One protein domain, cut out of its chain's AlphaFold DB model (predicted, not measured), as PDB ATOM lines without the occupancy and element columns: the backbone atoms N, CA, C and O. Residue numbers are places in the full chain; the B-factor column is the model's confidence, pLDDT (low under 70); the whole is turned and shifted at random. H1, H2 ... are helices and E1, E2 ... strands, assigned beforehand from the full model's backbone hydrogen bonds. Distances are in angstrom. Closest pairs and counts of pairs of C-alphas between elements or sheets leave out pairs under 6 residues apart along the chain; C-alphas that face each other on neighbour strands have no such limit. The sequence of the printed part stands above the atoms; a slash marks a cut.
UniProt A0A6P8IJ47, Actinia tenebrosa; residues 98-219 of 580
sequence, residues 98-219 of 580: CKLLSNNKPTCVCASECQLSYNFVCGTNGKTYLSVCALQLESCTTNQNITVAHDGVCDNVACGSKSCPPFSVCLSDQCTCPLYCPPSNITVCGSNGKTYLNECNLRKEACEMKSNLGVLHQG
ATOM      1  N   CYS A  98     -44.090 -24.353 -12.098       85.44
ATOM      2  CA  CYS A  98     -44.219 -23.077 -12.791       85.44
ATOM      3  C   CYS A  98     -44.055 -21.922 -11.789       85.44
ATOM      4  O   CYS A  98     -44.515 -22.006 -10.649       85.44
ATOM      5  N   LYS A  99     -43.373 -20.859 -12.212       84.81
ATOM      6  CA  LYS A  99     -43.292 -19.567 -11.527       84.81
ATOM      7  C   LYS A  99     -43.422 -18.451 -12.558       84.81
ATOM      8  O   LYS A  99     -42.962 -18.594 -13.691       84.81
ATOM      9  N   LEU A 100     -43.990 -17.325 -12.146       77.75
ATOM     10  CA  LEU A 100     -43.937 -16.093 -12.926       77.75
ATOM     11  C   LEU A 100     -42.560 -15.439 -12.741       77.75
ATOM     12  O   LEU A 100     -42.052 -15.354 -11.622       77.75
ATOM     13  N   LEU A 101     -41.953 -14.993 -13.840       73.25
ATOM     14  CA  LEU A 101     -40.851 -14.028 -13.807       73.25
ATOM     15  C   LEU A 101     -41.409 -12.599 -13.700       73.25
ATOM     16  O   LEU A 101     -42.606 -12.386 -13.884       73.25
ATOM     17  N   SER A 102     -40.539 -11.615 -13.453       69.94
ATOM     18  CA  SER A 102     -40.861 -10.200 -13.171       69.94
ATOM     19  C   SER A 102     -41.644  -9.434 -14.257       69.94
ATOM     20  O   SER A 102     -41.867  -8.239 -14.115       69.94
ATOM     21  N   ASN A 103     -42.014 -10.100 -15.350       65.56
ATOM     22  CA  ASN A 103     -42.739  -9.591 -16.514       65.56
ATOM     23  C   ASN A 103     -43.933 -10.503 -16.878       65.56
ATOM     24  O   ASN A 103     -44.156 -10.809 -18.049       65.56
ATOM     25  N   ASN A 104     -44.620 -11.034 -15.859       67.62
ATOM     26  CA  ASN A 104     -45.769 -11.954 -15.942       67.62
ATOM     27  C   ASN A 104     -45.555 -13.232 -16.783       67.62
ATOM     28  O   ASN A 104     -46.507 -13.945 -17.100       67.62
ATOM     29  N   LYS A 105     -44.306 -13.576 -17.122       77.12
ATOM     30  CA  LYS A 105     -43.979 -14.704 -18.002       77.12
ATOM     31  C   LYS A 105     -43.952 -16.039 -17.234       77.12
ATOM     32  O   LYS A 105     -43.063 -16.211 -16.394       77.12
ATOM     33  N   PRO A 106     -44.848 -17.006 -17.532       79.94
ATOM     34  CA  PRO A 106     -44.863 -18.306 -16.864       79.94
ATOM     35  C   PRO A 106     -43.708 -19.201 -17.337       79.94
ATOM     36  O   PRO A 106     -43.639 -19.628 -18.501       79.94
ATOM     37  N   THR A 107     -42.805 -19.509 -16.406       84.12
ATOM     38  CA  THR A 107     -41.562 -20.257 -16.623       84.12
ATOM     39  C   THR A 107     -41.482 -21.456 -15.679       84.12
ATOM     40  O   THR A 107     -41.690 -21.341 -14.474       84.12
ATOM     41  N   CYS A 108     -41.152 -22.624 -16.225       88.69
ATOM     42  CA  CYS A 108     -40.964 -23.849 -15.454       88.69
ATOM     43  C   CYS A 108     -39.571 -23.868 -14.809       88.69
ATOM     44  O   CYS A 108     -38.579 -23.674 -15.510       88.69
ATOM     45  N   VAL A 109     -39.486 -24.141 -13.506       88.56
ATOM     46  CA  VAL A 109     -38.216 -24.312 -12.783       88.56
ATOM     47  C   VAL A 109     -38.159 -25.662 -12.068       88.56
ATOM     48  O   VAL A 109     -39.117 -26.073 -11.410       88.56
ATOM     49  N   CYS A 110     -37.020 -26.344 -12.178       88.62
ATOM     50  CA  CYS A 110     -36.685 -27.484 -11.324       88.62
ATOM     51  C   CYS A 110     -36.260 -27.005  -9.924       88.62
ATOM     52  O   CYS A 110     -36.017 -25.815  -9.707       88.62
ATOM     53  N   ALA A 111     -36.145 -27.932  -8.970       80.69
ATOM     54  CA  ALA A 111     -35.391 -27.664  -7.748       80.69
ATOM     55  C   ALA A 111     -33.922 -27.365  -8.107       80.69
ATOM     56  O   ALA A 111     -33.358 -28.032  -8.968       80.69
ATOM     57  N   SER A 112     -33.309 -26.362  -7.477       70.88
ATOM     58  CA  SER A 112     -31.892 -26.029  -7.696       70.88
ATOM     59  C   SER A 112     -30.948 -26.890  -6.858       70.88
ATOM     60  O   SER A 112     -29.826 -27.155  -7.273       70.88
ATOM     61  N   GLU A 113     -31.403 -27.327  -5.684       66.56
ATOM     62  CA  GLU A 113     -30.621 -28.081  -4.708       66.56
ATOM     63  C   GLU A 113     -31.489 -29.154  -4.042       66.56
ATOM     64  O   GLU A 113     -32.694 -28.973  -3.850       66.56
ATOM     65  N   CYS A 114     -30.855 -30.259  -3.649       72.69
ATOM     66  CA  CYS A 114     -31.453 -31.308  -2.832       72.69
ATOM     67  C   CYS A 114     -30.734 -31.373  -1.484       72.69
ATOM     68  O   CYS A 114     -29.508 -31.450  -1.440       72.69
ATOM     69  N   GLN A 115     -31.490 -31.410  -0.384       68.06
ATOM     70  CA  GLN A 115     -30.915 -31.692   0.932       68.06
ATOM     71  C   GLN A 115     -30.286 -33.096   0.945       68.06
ATOM     72  O   GLN A 115     -30.846 -34.044   0.383       68.06
ATOM     73  N   LEU A 116     -29.121 -33.227   1.587       55.59
ATOM     74  CA  LEU A 116     -28.327 -34.461   1.639       55.59
ATOM     75  C   LEU A 116     -28.975 -35.515   2.554       55.59
ATOM     76  O   LEU A 116     -28.575 -35.709   3.699       55.59
ATOM     77  N   SER A 117     -29.987 -36.202   2.025       54.78
ATOM     78  CA  SER A 117     -30.669 -37.332   2.658       54.78
ATOM     79  C   SER A 117     -30.365 -38.614   1.880       54.78
ATOM     80  O   SER A 117     -30.877 -38.804   0.778       54.78
ATOM     81  N   TYR A 118     -29.497 -39.470   2.429       60.75
ATOM     82  CA  TYR A 118     -28.943 -40.665   1.770       60.75
ATOM     83  C   TYR A 118     -29.903 -41.872   1.774       60.75
ATOM     84  O   TYR A 118     -29.545 -42.976   2.185       60.75
ATOM     85  N   ASN A 119     -31.130 -41.650   1.307       73.12
ATOM     86  CA  ASN A 119     -32.163 -42.673   1.171       73.12
ATOM     87  C   ASN A 119     -32.203 -43.153  -0.286       73.12
ATOM     88  O   ASN A 119     -32.938 -42.598  -1.104       73.12
ATOM     89  N   PHE A 120     -31.380 -44.155  -0.601       79.00
ATOM     90  CA  PHE A 120     -31.278 -44.718  -1.949       79.00
ATOM     91  C   PHE A 120     -32.631 -45.229  -2.458       79.00
ATOM     92  O   PHE A 120     -33.354 -45.902  -1.721       79.00
ATOM     93  N   VAL A 121     -32.941 -44.936  -3.723       85.00
ATOM     94  CA  VAL A 121     -34.136 -45.440  -4.417       85.00
ATOM     95  C   VAL A 121     -33.802 -45.909  -5.830       85.00
ATOM     96  O   VAL A 121     -33.002 -45.283  -6.535       85.00
ATOM     97  N   CYS A 122     -34.453 -46.985  -6.269       84.44
ATOM     98  CA  CYS A 122     -34.432 -47.412  -7.658       84.44
ATOM     99  C   CYS A 122     -35.444 -46.592  -8.463       84.44
ATOM    100  O   CYS A 122     -36.606 -46.480  -8.069       84.44
ATOM    101  N   GLY A 123     -35.028 -46.026  -9.595       85.50
ATOM    102  CA  GLY A 123     -35.930 -45.393 -10.551       85.50
ATOM    103  C   GLY A 123     -36.513 -46.386 -11.554       85.50
ATOM    104  O   GLY A 123     -35.890 -47.389 -11.897       85.50
ATOM    105  N   THR A 124     -37.686 -46.074 -12.105       84.81
ATOM    106  CA  THR A 124     -38.348 -46.860 -13.165       84.81
ATOM    107  C   THR A 124     -37.561 -46.954 -14.479       84.81
ATOM    108  O   THR A 124     -37.897 -47.770 -15.330       84.81
ATOM    109  N   ASN A 125     -36.478 -46.186 -14.633       80.38
ATOM    110  CA  ASN A 125     -35.495 -46.318 -15.712       80.38
ATOM    111  C   ASN A 125     -34.313 -47.260 -15.373       80.38
ATOM    112  O   ASN A 125     -33.308 -47.249 -16.080       80.38
ATOM    113  N   GLY A 126     -34.389 -48.038 -14.285       76.81
ATOM    114  CA  GLY A 126     -33.350 -48.991 -13.867       76.81
ATOM    115  C   GLY A 126     -32.098 -48.351 -13.251       76.81
ATOM    116  O   GLY A 126     -31.127 -49.047 -12.959       76.81
ATOM    117  N   LYS A 127     -32.099 -47.028 -13.040       79.94
ATOM    118  CA  LYS A 127     -30.996 -46.290 -12.417       79.94
ATOM    119  C   LYS A 127     -31.227 -46.155 -10.911       79.94
ATOM    120  O   LYS A 127     -32.335 -45.875 -10.464       79.94
ATOM    121  N   THR A 128     -30.169 -46.314 -10.120       79.31
ATOM    122  CA  THR A 128     -30.200 -46.035  -8.673       79.31
ATOM    123  C   THR A 128     -29.893 -44.560  -8.408       79.31
ATOM    124  O   THR A 128     -28.943 -44.014  -8.971       79.31
ATOM    125  N   TYR A 129     -30.659 -43.933  -7.517       80.94
ATOM    126  CA  TYR A 129     -30.519 -42.531  -7.127       80.94
ATOM    127  C   TYR A 129     -30.157 -42.404  -5.644       80.94
ATOM    128  O   TYR A 129     -30.619 -43.185  -4.819       80.94
ATOM    129  N   LEU A 130     -29.360 -41.384  -5.300       74.56
ATOM    130  CA  LEU A 130     -28.934 -41.093  -3.920       74.56
ATOM    131  C   LEU A 130     -30.099 -40.704  -2.991       74.56
ATOM    132  O   LEU A 130     -29.997 -40.860  -1.777       74.56
ATOM    133  N   SER A 131     -31.168 -40.149  -3.566       82.56
ATOM    134  CA  SER A 131     -32.393 -39.757  -2.874       82.56
ATOM    135  C   SER A 131     -33.554 -39.624  -3.860       82.56
ATOM    136  O   SER A 131     -33.343 -39.419  -5.060       82.56
ATOM    137  N   VAL A 132     -34.789 -39.636  -3.348       84.69
ATOM    138  CA  VAL A 132     -35.993 -39.291  -4.130       84.69
ATOM    139  C   VAL A 132     -35.874 -37.898  -4.767       84.69
ATOM    140  O   VAL A 132     -36.320 -37.702  -5.891       84.69
ATOM    141  N   CYS A 133     -35.215 -36.940  -4.102       86.38
ATOM    142  CA  CYS A 133     -34.989 -35.607  -4.666       86.38
ATOM    143  C   CYS A 133     -34.019 -35.643  -5.859       86.38
ATOM    144  O   CYS A 133     -34.281 -34.999  -6.871       86.38
ATOM    145  N   ALA A 134     -32.943 -36.438  -5.793       84.44
ATOM    146  CA  ALA A 134     -32.020 -36.608  -6.918       84.44
ATOM    147  C   ALA A 134     -32.711 -37.255  -8.135       84.44
ATOM    148  O   ALA A 134     -32.487 -36.831  -9.268       84.44
ATOM    149  N   LEU A 135     -33.604 -38.223  -7.895       89.88
ATOM    150  CA  LEU A 135     -34.465 -38.816  -8.923       89.88
ATOM    151  C   LEU A 135     -35.386 -37.761  -9.551       89.88
ATOM    152  O   LEU A 135     -35.403 -37.610 -10.771       89.88
ATOM    153  N   GLN A 136     -36.103 -36.985  -8.733       88.56
ATOM    154  CA  GLN A 136     -36.997 -35.918  -9.201       88.56
ATOM    155  C   GLN A 136     -36.252 -34.809  -9.962       88.56
ATOM    156  O   GLN A 136     -36.794 -34.257 -10.917       88.56
ATOM    157  N   LEU A 137     -35.005 -34.504  -9.589       88.56
ATOM    158  CA  LEU A 137     -34.165 -33.523 -10.275       88.56
ATOM    159  C   LEU A 137     -33.738 -33.998 -11.671       88.56
ATOM    160  O   LEU A 137     -33.810 -33.222 -12.626       88.56
ATOM    161  N   GLU A 138     -33.348 -35.265 -11.824       87.38
ATOM    162  CA  GLU A 138     -33.022 -35.838 -13.137       87.38
ATOM    163  C   GLU A 138     -34.278 -35.979 -14.009       87.38
ATOM    164  O   GLU A 138     -34.270 -35.575 -15.169       87.38
ATOM    165  N   SER A 139     -35.387 -36.438 -13.423       90.19
ATOM    166  CA  SER A 139     -36.730 -36.491 -14.028       90.19
ATOM    167  C   SER A 139     -37.149 -35.116 -14.592       90.19
ATOM    168  O   SER A 139     -37.525 -34.987 -15.760       90.19
ATOM    169  N   CYS A 140     -36.943 -34.052 -13.808       91.00
ATOM    170  CA  CYS A 140     -37.244 -32.671 -14.190       91.00
ATOM    171  C   CYS A 140     -36.312 -32.102 -15.269       91.00
ATOM    172  O   CYS A 140     -36.779 -31.514 -16.245       91.00
ATOM    173  N   THR A 141     -34.996 -32.270 -15.117       88.06
ATOM    174  CA  THR A 141     -33.997 -31.678 -16.030       88.06
ATOM    175  C   THR A 141     -33.891 -32.410 -17.367       88.06
ATOM    176  O   THR A 141     -33.611 -31.775 -18.382       88.06
ATOM    177  N   THR A 142     -34.166 -33.717 -17.405       87.50
ATOM    178  CA  THR A 142     -34.226 -34.511 -18.649       87.50
ATOM    179  C   THR A 142     -35.613 -34.524 -19.303       87.50
ATOM    180  O   THR A 142     -35.744 -35.003 -20.429       87.50
ATOM    181  N   ASN A 143     -36.645 -34.003 -18.623       89.06
ATOM    182  CA  ASN A 143     -38.053 -34.081 -19.029       89.06
ATOM    183  C   ASN A 143     -38.536 -35.529 -19.290       89.06
ATOM    184  O   ASN A 143     -39.359 -35.783 -20.172       89.06
ATOM    185  N   GLN A 144     -38.019 -36.488 -18.518       89.44
ATOM    186  CA  GLN A 144     -38.436 -37.893 -18.536       89.44
ATOM    187  C   GLN A 144     -39.318 -38.182 -17.324       89.44
ATOM    188  O   GLN A 144     -39.030 -37.708 -16.234       89.44
ATOM    189  N   ASN A 145     -40.368 -38.994 -17.472       88.69
ATOM    190  CA  ASN A 145     -41.240 -39.361 -16.348       88.69
ATOM    191  C   ASN A 145     -40.629 -40.487 -15.494       88.69
ATOM    192  O   ASN A 145     -41.121 -41.614 -15.487       88.69
ATOM    193  N   ILE A 146     -39.523 -40.187 -14.811       89.31
ATOM    194  CA  ILE A 146     -38.838 -41.119 -13.909       89.31
ATOM    195  C   ILE A 146     -39.519 -41.044 -12.540       89.31
ATOM    196  O   ILE A 146     -39.645 -39.957 -11.973       89.31
ATOM    197  N   THR A 147     -39.921 -42.197 -12.007       89.88
ATOM    198  CA  THR A 147     -40.554 -42.373 -10.687       89.88
ATOM    199  C   THR A 147     -39.787 -43.416  -9.873       89.88
ATOM    200  O   THR A 147     -38.976 -44.153 -10.429       89.88
ATOM    201  N   VAL A 148     -40.031 -43.513  -8.561       87.06
ATOM    202  CA  VAL A 148     -39.491 -44.624  -7.752       87.06
ATOM    203  C   VAL A 148     -40.146 -45.937  -8.199       87.06
ATOM    204  O   VAL A 148     -41.368 -46.001  -8.324       87.06
ATOM    205  N   ALA A 149     -39.331 -46.962  -8.446       80.81
ATOM    206  CA  ALA A 149     -39.756 -48.340  -8.679       80.81
ATOM    207  C   ALA A 149     -39.816 -49.128  -7.360       80.81
ATOM    208  O   ALA A 149     -40.810 -49.794  -7.085       80.81
ATOM    209  N   HIS A 150     -38.772 -49.010  -6.533       80.25
ATOM    210  CA  HIS A 150     -38.732 -49.505  -5.155       80.25
ATOM    211  C   HIS A 150     -37.669 -48.763  -4.329       80.25
ATOM    212  O   HIS A 150     -36.759 -48.135  -4.881       80.25
ATOM    213  N   ASP A 151     -37.778 -48.850  -3.004       74.44
ATOM    214  CA  ASP A 151     -36.756 -48.358  -2.079       74.44
ATOM    215  C   ASP A 151     -35.483 -49.222  -2.143       74.44
ATOM    216  O   ASP A 151     -35.547 -50.435  -2.369       74.44
ATOM    217  N   GLY A 152     -34.320 -48.606  -1.920       69.88
ATOM    218  CA  GLY A 152     -33.011 -49.252  -2.023       69.88
ATOM    219  C   GLY A 152     -32.316 -49.027  -3.370       69.88
ATOM    220  O   GLY A 152     -32.597 -48.075  -4.091       69.88
ATOM    221  N   VAL A 153     -31.351 -49.886  -3.692       71.94
ATOM    222  CA  VAL A 153     -30.685 -49.909  -5.008       71.94
ATOM    223  C   VAL A 153     -31.456 -50.834  -5.951       71.94
ATOM    224  O   VAL A 153     -32.104 -51.754  -5.470       71.94
ATOM    225  N   CYS A 154     -31.399 -50.617  -7.267       73.00
ATOM    226  CA  CYS A 154     -32.158 -51.442  -8.216       73.00
ATOM    227  C   CYS A 154     -31.748 -52.921  -8.173       73.00
ATOM    228  O   CYS A 154     -30.595 -53.257  -8.459       73.00
ATOM    229  N   ASP A 155     -32.705 -53.801  -7.878       61.31
ATOM    230  CA  ASP A 155     -32.493 -55.247  -7.903       61.31
ATOM    231  C   ASP A 155     -32.485 -55.790  -9.344       61.31
ATOM    232  O   ASP A 155     -33.300 -55.404 -10.182       61.31
ATOM    233  N   ASN A 156     -31.604 -56.765  -9.602       49.12
ATOM    234  CA  ASN A 156     -31.345 -57.413 -10.902       49.12
ATOM    235  C   ASN A 156     -30.546 -56.585 -11.932       49.12
ATOM    236  O   ASN A 156     -30.986 -56.376 -13.062       49.12
ATOM    237  N   VAL A 157     -29.292 -56.251 -11.607       46.28
ATOM    238  CA  VAL A 157     -28.265 -56.093 -12.653       46.28
ATOM    239  C   VAL A 157     -27.681 -57.468 -12.981       46.28
ATOM    240  O   VAL A 157     -26.944 -58.041 -12.179       46.28
ATOM    241  N   ALA A 158     -27.976 -57.990 -14.173       48.38
ATOM    242  CA  ALA A 158     -27.209 -59.097 -14.740       48.38
ATOM    243  C   ALA A 158     -25.783 -58.597 -15.030       48.38
ATOM    244  O   ALA A 158     -25.585 -57.746 -15.896       48.38
ATOM    245  N   CYS A 159     -24.799 -59.075 -14.265       54.78
ATOM    246  CA  CYS A 159     -23.417 -58.599 -14.343       54.78
ATOM    247  C   CYS A 159     -22.690 -59.338 -15.477       54.78
ATOM    248  O   CYS A 159     -21.975 -60.327 -15.263       54.78
ATOM    249  N   GLY A 160     -23.022 -58.947 -16.709       61.84
ATOM    250  CA  GLY A 160     -22.805 -59.751 -17.903       61.84
ATOM    251  C   GLY A 160     -23.496 -61.112 -17.765       61.84
ATOM    252  O   GLY A 160     -24.707 -61.203 -17.577       61.84
ATOM    253  N   SER A 161     -22.708 -62.184 -17.819       56.41
ATOM    254  CA  SER A 161     -23.164 -63.578 -17.700       56.41
ATOM    255  C   SER A 161     -23.017 -64.187 -16.296       56.41
ATOM    256  O   SER A 161     -23.138 -65.403 -16.143       56.41
ATOM    257  N   LYS A 162     -22.716 -63.387 -15.261       54.56
ATOM    258  CA  LYS A 162     -22.386 -63.884 -13.912       54.56
ATOM    259  C   LYS A 162     -23.481 -63.579 -12.892       54.56
ATOM    260  O   LYS A 162     -23.927 -62.442 -12.766       54.56
ATOM    261  N   SER A 163     -23.825 -64.588 -12.092       57.59
ATOM    262  CA  SER A 163     -24.549 -64.386 -10.835       57.59
ATOM    263  C   SER A 163     -23.586 -63.847  -9.775       57.59
ATOM    264  O   SER A 163     -22.522 -64.428  -9.542       57.59
ATOM    265  N   CYS A 164     -23.940 -62.721  -9.162       60.09
ATOM    266  CA  CYS A 164     -23.151 -62.080  -8.118       60.09
ATOM    267  C   CYS A 164     -23.580 -62.560  -6.713       60.09
ATOM    268  O   CYS A 164     -24.740 -62.928  -6.522       60.09
ATOM    269  N   PRO A 165     -22.677 -62.579  -5.709       61.12
ATOM    270  CA  PRO A 165     -23.020 -63.025  -4.357       61.12
ATOM    271  C   PRO A 165     -24.043 -62.088  -3.681       61.12
ATOM    272  O   PRO A 165     -24.115 -60.906  -4.038       61.12
ATOM    273  N   PRO A 166     -24.808 -62.571  -2.681       54.34
ATOM    274  CA  PRO A 166     -25.786 -61.755  -1.965       54.34
ATOM    275  C   PRO A 166     -25.197 -60.436  -1.449       54.34
ATOM    276  O   PRO A 166     -24.097 -60.409  -0.900       54.34
ATOM    277  N   PHE A 167     -25.960 -59.352  -1.612       62.12
ATOM    278  CA  PHE A 167     -25.616 -57.994  -1.160       62.12
ATOM    279  C   PHE A 167     -24.372 -57.364  -1.819       62.12
ATOM    280  O   PHE A 167     -23.804 -56.414  -1.280       62.12
ATOM    281  N   SER A 168     -23.972 -57.856  -2.994       62.94
ATOM    282  CA  SER A 168     -22.995 -57.192  -3.866       62.94
ATOM    283  C   SER A 168     -23.659 -56.261  -4.888       62.94
ATOM    284  O   SER A 168     -24.827 -56.421  -5.237       62.94
ATOM    285  N   VAL A 169     -22.894 -55.288  -5.382       64.31
ATOM    286  CA  VAL A 169     -23.286 -54.312  -6.406       64.31
ATOM    287  C   VAL A 169     -22.475 -54.582  -7.672       64.31
ATOM    288  O   VAL A 169     -21.243 -54.627  -7.619       64.31
ATOM    289  N   CYS A 170     -23.138 -54.748  -8.817       61.62
ATOM    290  CA  CYS A 170     -22.443 -54.843 -10.098       61.62
ATOM    291  C   CYS A 170     -21.950 -53.457 -10.544       61.62
ATOM    292  O   CYS A 170     -22.744 -52.530 -10.700       61.62
ATOM    293  N   LEU A 171     -20.646 -53.333 -10.780       60.41
ATOM    294  CA  LEU A 171     -19.996 -52.160 -11.361       60.41
ATOM    295  C   LEU A 171     -19.097 -52.645 -12.504       60.41
ATOM    296  O   LEU A 171     -18.145 -53.382 -12.267       60.41
ATOM    297  N   SER A 172     -19.424 -52.259 -13.742       60.38
ATOM    298  CA  SER A 172     -18.652 -52.585 -14.958       60.38
ATOM    299  C   SER A 172     -18.279 -54.076 -15.085       60.38
ATOM    300  O   SER A 172     -17.102 -54.430 -15.134       60.38
ATOM    301  N   ASP A 173     -19.291 -54.952 -15.102       60.75
ATOM    302  CA  ASP A 173     -19.177 -56.425 -15.162       60.75
ATOM    303  C   ASP A 173     -18.366 -57.089 -14.026       60.75
ATOM    304  O   ASP A 173     -17.959 -58.257 -14.117       60.75
ATOM    305  N   GLN A 174     -18.174 -56.374 -12.912       59.81
ATOM    306  CA  GLN A 174     -17.577 -56.898 -11.685       59.81
ATOM    307  C   GLN A 174     -18.539 -56.781 -10.499       59.81
ATOM    308  O   GLN A 174     -19.083 -55.718 -10.203       59.81
ATOM    309  N   CYS A 175     -18.725 -57.891  -9.782       68.50
ATOM    310  CA  CYS A 175     -19.463 -57.922  -8.524       68.50
ATOM    311  C   CYS A 175     -18.593 -57.312  -7.412       68.50
ATOM    312  O   CYS A 175     -17.568 -57.891  -7.045       68.50
ATOM    313  N   THR A 176     -18.994 -56.166  -6.867       72.31
ATOM    314  CA  THR A 176     -18.267 -55.436  -5.814       72.31
ATOM    315  C   THR A 176     -19.031 -55.467  -4.491       72.31
ATOM    316  O   THR A 176     -20.259 -55.496  -4.481       72.31
ATOM    317  N   CYS A 177     -18.329 -55.475  -3.358       77.50
ATOM    318  CA  CYS A 177     -18.968 -55.448  -2.039       77.50
ATOM    319  C   CYS A 177     -19.139 -54.008  -1.520       77.50
ATOM    320  O   CYS A 177     -18.367 -53.132  -1.918       77.50
ATOM    321  N   PRO A 178     -20.108 -53.739  -0.620       70.25
ATOM    322  CA  PRO A 178     -20.327 -52.407  -0.061       70.25
ATOM    323  C   PRO A 178     -19.062 -51.845   0.605       70.25
ATOM    324  O   PRO A 178     -18.664 -52.273   1.688       70.25
ATOM    325  N   LEU A 179     -18.410 -50.869  -0.035       66.31
ATOM    326  CA  LEU A 179     -17.169 -50.279   0.480       66.31
ATOM    327  C   LEU A 179     -17.392 -49.616   1.847       66.31
ATOM    328  O   LEU A 179     -16.596 -49.806   2.769       66.31
ATOM    329  N   TYR A 180     -18.514 -48.910   1.989       74.94
ATOM    330  CA  TYR A 180     -18.926 -48.189   3.189       74.94
ATOM    331  C   TYR A 180     -20.256 -48.729   3.724       74.94
ATOM    332  O   TYR A 180     -21.177 -48.995   2.954       74.94
ATOM    333  N   CYS A 181     -20.367 -48.823   5.050       77.88
ATOM    334  CA  CYS A 181     -21.622 -49.066   5.754       77.88
ATOM    335  C   CYS A 181     -21.914 -47.882   6.684       77.88
ATOM    336  O   CYS A 181     -21.032 -47.514   7.463       77.88
ATOM    337  N   PRO A 182     -23.125 -47.296   6.652       78.81
ATOM    338  CA  PRO A 182     -23.461 -46.177   7.523       78.81
ATOM    339  C   PRO A 182     -23.482 -46.593   9.008       78.81
ATOM    340  O   PRO A 182     -23.786 -47.752   9.330       78.81
ATOM    341  N   PRO A 183     -23.198 -45.658   9.936       71.38
ATOM    342  CA  PRO A 183     -23.228 -45.904  11.374       71.38
ATOM    343  C   PRO A 183     -24.671 -46.008  11.900       71.38
ATOM    344  O   PRO A 183     -25.210 -45.082  12.498       71.38
ATOM    345  N   SER A 184     -25.305 -47.161  11.680       69.56
ATOM    346  CA  SER A 184     -26.500 -47.582  12.419       69.56
ATOM    347  C   SER A 184     -26.097 -48.295  13.712       69.56
ATOM    348  O   SER A 184     -25.193 -49.132  13.693       69.56
ATOM    349  N   ASN A 185     -26.800 -48.001  14.810       73.81
ATOM    350  CA  ASN A 185     -26.589 -48.610  16.130       73.81
ATOM    351  C   ASN A 185     -27.352 -49.938  16.334       73.81
ATOM    352  O   ASN A 185     -27.282 -50.521  17.416       73.81
ATOM    353  N   ILE A 186     -28.093 -50.427  15.330       82.88
ATOM    354  CA  ILE A 186     -28.862 -51.680  15.429       82.88
ATOM    355  C   ILE A 186     -27.915 -52.875  15.243       82.88
ATOM    356  O   ILE A 186     -27.806 -53.440  14.155       82.88
ATOM    357  N   THR A 187     -27.209 -53.234  16.316       88.81
ATOM    358  CA  THR A 187     -26.311 -54.399  16.389       88.81
ATOM    359  C   THR A 187     -27.053 -55.701  16.087       88.81
ATOM    360  O   THR A 187     -28.204 -55.866  16.493       88.81
ATOM    361  N   VAL A 188     -26.388 -56.638  15.406       90.25
ATOM    362  CA  VAL A 188     -26.941 -57.962  15.075       90.25
ATOM    363  C   VAL A 188     -25.951 -59.091  15.363       90.25
ATOM    364  O   VAL A 188     -24.733 -58.923  15.248       90.25
ATOM    365  N   CYS A 189     -26.486 -60.266  15.684       89.62
ATOM    366  CA  CYS A 189     -25.737 -61.510  15.749       89.62
ATOM    367  C   CYS A 189     -25.811 -62.233  14.400       89.62
ATOM    368  O   CYS A 189     -26.907 -62.441  13.877       89.62
ATOM    369  N   GLY A 190     -24.671 -62.631  13.835       87.88
ATOM    370  CA  GLY A 190     -24.623 -63.427  12.609       87.88
ATOM    371  C   GLY A 190     -24.812 -64.927  12.840       87.88
ATOM    372  O   GLY A 190     -24.549 -65.450  13.924       87.88
ATOM    373  N   SER A 191     -25.216 -65.648  11.794       83.62
ATOM    374  CA  SER A 191     -25.356 -67.115  11.797       83.62
ATOM    375  C   SER A 191     -24.064 -67.856  12.186       83.62
ATOM    376  O   SER A 191     -24.128 -68.924  12.802       83.62
ATOM    377  N   ASN A 192     -22.900 -67.253  11.916       79.25
ATOM    378  CA  ASN A 192     -21.567 -67.706  12.333       79.25
ATOM    379  C   ASN A 192     -21.217 -67.430  13.814       79.25
ATOM    380  O   ASN A 192     -20.118 -67.773  14.244       79.25
ATOM    381  N   GLY A 193     -22.106 -66.812  14.599       77.25
ATOM    382  CA  GLY A 193     -21.858 -66.468  16.004       77.25
ATOM    383  C   GLY A 193     -20.989 -65.223  16.223       77.25
ATOM    384  O   GLY A 193     -20.578 -64.963  17.353       77.25
ATOM    385  N   LYS A 194     -20.713 -64.436  15.174       85.25
ATOM    386  CA  LYS A 194     -20.006 -63.153  15.275       85.25
ATOM    387  C   LYS A 194     -20.996 -61.999  15.454       85.25
ATOM    388  O   LYS A 194     -22.022 -61.931  14.779       85.25
ATOM    389  N   THR A 195     -20.678 -61.074  16.359       88.12
ATOM    390  CA  THR A 195     -21.423 -59.817  16.529       88.12
ATOM    391  C   THR A 195     -21.002 -58.809  15.461       88.12
ATOM    392  O   THR A 195     -19.806 -58.565  15.293       88.12
ATOM    393  N   TYR A 196     -21.969 -58.167  14.809       87.88
ATOM    394  CA  TYR A 196     -21.747 -57.107  13.825       87.88
ATOM    395  C   TYR A 196     -22.386 -55.797  14.291       87.88
ATOM    396  O   TYR A 196     -23.513 -55.798  14.785       87.88
ATOM    397  N   LEU A 197     -21.675 -54.676  14.098       87.69
ATOM    398  CA  LEU A 197     -22.110 -53.328  14.502       87.69
ATOM    399  C   LEU A 197     -23.532 -53.003  14.026       87.69
ATOM    400  O   LEU A 197     -24.317 -52.425  14.773       87.69
ATOM    401  N   ASN A 198     -23.846 -53.418  12.798       85.12
ATOM    402  CA  ASN A 198     -25.183 -53.460  12.227       85.12
ATOM    403  C   ASN A 198     -25.243 -54.457  11.060       85.12
ATOM    404  O   ASN A 198     -24.216 -54.985  10.625       85.12
ATOM    405  N   GLU A 199     -26.444 -54.698  10.533       87.25
ATOM    406  CA  GLU A 199     -26.664 -55.672   9.460       87.25
ATOM    407  C   GLU A 199     -25.899 -55.358   8.161       87.25
ATOM    408  O   GLU A 199     -25.463 -56.286   7.487       87.25
ATOM    409  N   CYS A 200     -25.634 -54.086   7.832       85.00
ATOM    410  CA  CYS A 200     -24.795 -53.759   6.671       85.00
ATOM    411  C   CYS A 200     -23.388 -54.355   6.817       85.00
ATOM    412  O   CYS A 200     -22.871 -54.948   5.875       85.00
ATOM    413  N   ASN A 201     -22.789 -54.275   8.011       87.44
ATOM    414  CA  ASN A 201     -21.459 -54.839   8.263       87.44
ATOM    415  C   ASN A 201     -21.456 -56.379   8.176       87.44
ATOM    416  O   ASN A 201     -20.483 -56.957   7.698       87.44
ATOM    417  N   LEU A 202     -22.554 -57.037   8.568       88.00
ATOM    418  CA  LEU A 202     -22.750 -58.479   8.371       88.00
ATOM    419  C   LEU A 202     -22.833 -58.824   6.879       88.00
ATOM    420  O   LEU A 202     -22.106 -59.692   6.403       88.00
ATOM    421  N   ARG A 203     -23.686 -58.117   6.128       84.06
ATOM    422  CA  ARG A 203     -23.900 -58.326   4.687       84.06
ATOM    423  C   ARG A 203     -22.652 -58.004   3.851       84.06
ATOM    424  O   ARG A 203     -22.391 -58.687   2.865       84.06
ATOM    425  N   LYS A 204     -21.844 -57.023   4.272       85.94
ATOM    426  CA  LYS A 204     -20.532 -56.720   3.681       85.94
ATOM    427  C   LYS A 204     -19.580 -57.911   3.808       85.94
ATOM    428  O   LYS A 204     -19.069 -58.377   2.796       85.94
ATOM    429  N   GLU A 205     -19.410 -58.446   5.016       86.69
ATOM    430  CA  GLU A 205     -18.552 -59.614   5.248       86.69
ATOM    431  C   GLU A 205     -19.088 -60.871   4.540       86.69
ATOM    432  O   GLU A 205     -18.308 -61.650   3.995       86.69
ATOM    433  N   ALA A 206     -20.415 -61.034   4.463       84.62
ATOM    434  CA  ALA A 206     -21.066 -62.087   3.679       84.62
ATOM    435  C   ALA A 206     -20.641 -62.040   2.200       84.62
ATOM    436  O   ALA A 206     -20.258 -63.067   1.633       84.62
ATOM    437  N   CYS A 207     -20.658 -60.843   1.604       82.69
ATOM    438  CA  CYS A 207     -20.220 -60.589   0.236       82.69
ATOM    439  C   CYS A 207     -18.715 -60.840   0.050       82.69
ATOM    440  O   CYS A 207     -18.327 -61.607  -0.834       82.69
ATOM    441  N   GLU A 208     -17.869 -60.242   0.897       84.56
ATOM    442  CA  GLU A 208     -16.402 -60.321   0.795       84.56
ATOM    443  C   GLU A 208     -15.905 -61.771   0.928       84.56
ATOM    444  O   GLU A 208     -15.057 -62.217   0.155       84.56
ATOM    445  N   MET A 209     -16.506 -62.536   1.843       83.50
ATOM    446  CA  MET A 209     -16.206 -63.952   2.080       83.50
ATOM    447  C   MET A 209     -16.988 -64.911   1.161       83.50
ATOM    448  O   MET A 209     -16.825 -66.127   1.277       83.50
ATOM    449  N   LYS A 210     -17.851 -64.399   0.265       78.50
ATOM    450  CA  LYS A 210     -18.759 -65.172  -0.616       78.50
ATOM    451  C   LYS A 210     -19.566 -66.244   0.133       78.50
ATOM    452  O   LYS A 210     -19.760 -67.358  -0.352       78.50
ATOM    453  N   SER A 211     -20.017 -65.910   1.337       79.69
ATOM    454  CA  SER A 211     -20.584 -66.847   2.311       79.69
ATOM    455  C   SER A 211     -22.017 -66.477   2.691       79.69
ATOM    456  O   SER A 211     -22.349 -65.300   2.808       79.69
ATOM    457  N   ASN A 212     -22.867 -67.481   2.921       77.75
ATOM    458  CA  ASN A 212     -24.270 -67.275   3.293       77.75
ATOM    459  C   ASN A 212     -24.415 -66.922   4.789       77.75
ATOM    460  O   ASN A 212     -24.859 -67.733   5.606       77.75
ATOM    461  N   LEU A 213     -23.973 -65.717   5.157       81.12
ATOM    462  CA  LEU A 213     -24.167 -65.147   6.489       81.12
ATOM    463  C   LEU A 213     -25.490 -64.381   6.531       81.12
ATOM    464  O   LEU A 213     -25.712 -63.461   5.748       81.12
ATOM    465  N   GLY A 214     -26.344 -64.745   7.486       82.62
ATOM    466  CA  GLY A 214     -27.604 -64.062   7.774       82.62
ATOM    467  C   GLY A 214     -27.667 -63.607   9.229       82.62
ATOM    468  O   GLY A 214     -26.888 -64.074  10.067       82.62
ATOM    469  N   VAL A 215     -28.603 -62.710   9.538       83.62
ATOM    470  CA  VAL A 215     -28.921 -62.332  10.921       83.62
ATOM    471  C   VAL A 215     -29.557 -63.529  11.632       83.62
ATOM    472  O   VAL A 215     -30.571 -64.053  11.184       83.62
ATOM    473  N   LEU A 216     -28.967 -63.948  12.752       81.81
ATOM    474  CA  LEU A 216     -29.526 -64.957  13.653       81.81
ATOM    475  C   LEU A 216     -30.540 -64.328  14.617       81.81
ATOM    476  O   LEU A 216     -31.607 -64.887  14.844       81.81
ATOM    477  N   HIS A 217     -30.200 -63.163  15.179       84.44
ATOM    478  CA  HIS A 217     -31.097 -62.313  15.965       84.44
ATOM    479  C   HIS A 217     -30.546 -60.879  16.065       84.44
ATOM    480  O   HIS A 217     -29.365 -60.631  15.806       84.44
ATOM    481  N   GLN A 218     -31.394 -59.927  16.464       82.38
ATOM    482  CA  GLN A 218     -30.968 -58.566  16.810       82.38
ATOM    483  C   GLN A 218     -30.274 -58.529  18.183       82.38
ATOM    484  O   GLN A 218     -30.538 -59.366  19.050       82.38
ATOM    485  N   GLY A 219     -29.389 -57.554  18.390       83.38
ATOM    486  CA  GLY A 219     -28.499 -57.463  19.550       83.38
ATOM    487  C   GLY A 219     -27.130 -58.111  19.309       83.38
ATOM    488  O   GLY A 219     -26.832 -58.598  18.221       83.38
TER     489      GLY A 219
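This is residues 98 to 219 of the 580 residues of a protein of Actinia tenebrosa (UniProt A0A6P8IJ47). With little regular structure, four small two-strand units are strung along the longest axis: hairpin E1-E2, E3-E4 with H1, hairpin E5-E6, and E7-E8 with H2. The 122 printed residues run E1 E2 E3 H1 E4 E5 E6 E7 H2 E8, each sheet an antiparallel pair. The class is mixed, helices and strands, with 48 residues in named elements. The whole is loose, radius of gyration of the C-alphas 19.5 A, spanning 69 by 37 by 19 A.

Find C-alpha 121 at (-34.136, -45.440, -4.417), where E3, residues 121 to 123, begins; E4 is 148 to 151, and H1, 132 to 142, runs 15.4 A. Look outward to E1, 98 to 100, E2, 106 to 109, E5, 169 to 171, and E6, 174 to 176. E7 is 188 to 190, H2, 199 to 208, runs 14.2 A, and E8, 215 to 218, ends at (-30.968, -58.566, 16.810).

In E3-E4, find N 122 and O 150 within hydrogen-bond range, 2.9 A; the closest C-alphas of E3 and H1, Val 121 and Val 132, are 6.4 A apart. In E7-E8, N 189 and O 217 are within range, 2.9 A; the closest C-alphas of E7 and H2, Val 188 and Glu 199, are 6.1 A apart. In H1 and H2 every O i to N i+4 pair is within range.

The printed part has no cut. The links E2 to E3, E4 to E5 and E6 to E7 are long. pLDDT is under 70 at 32 residues, among them 155 to 175.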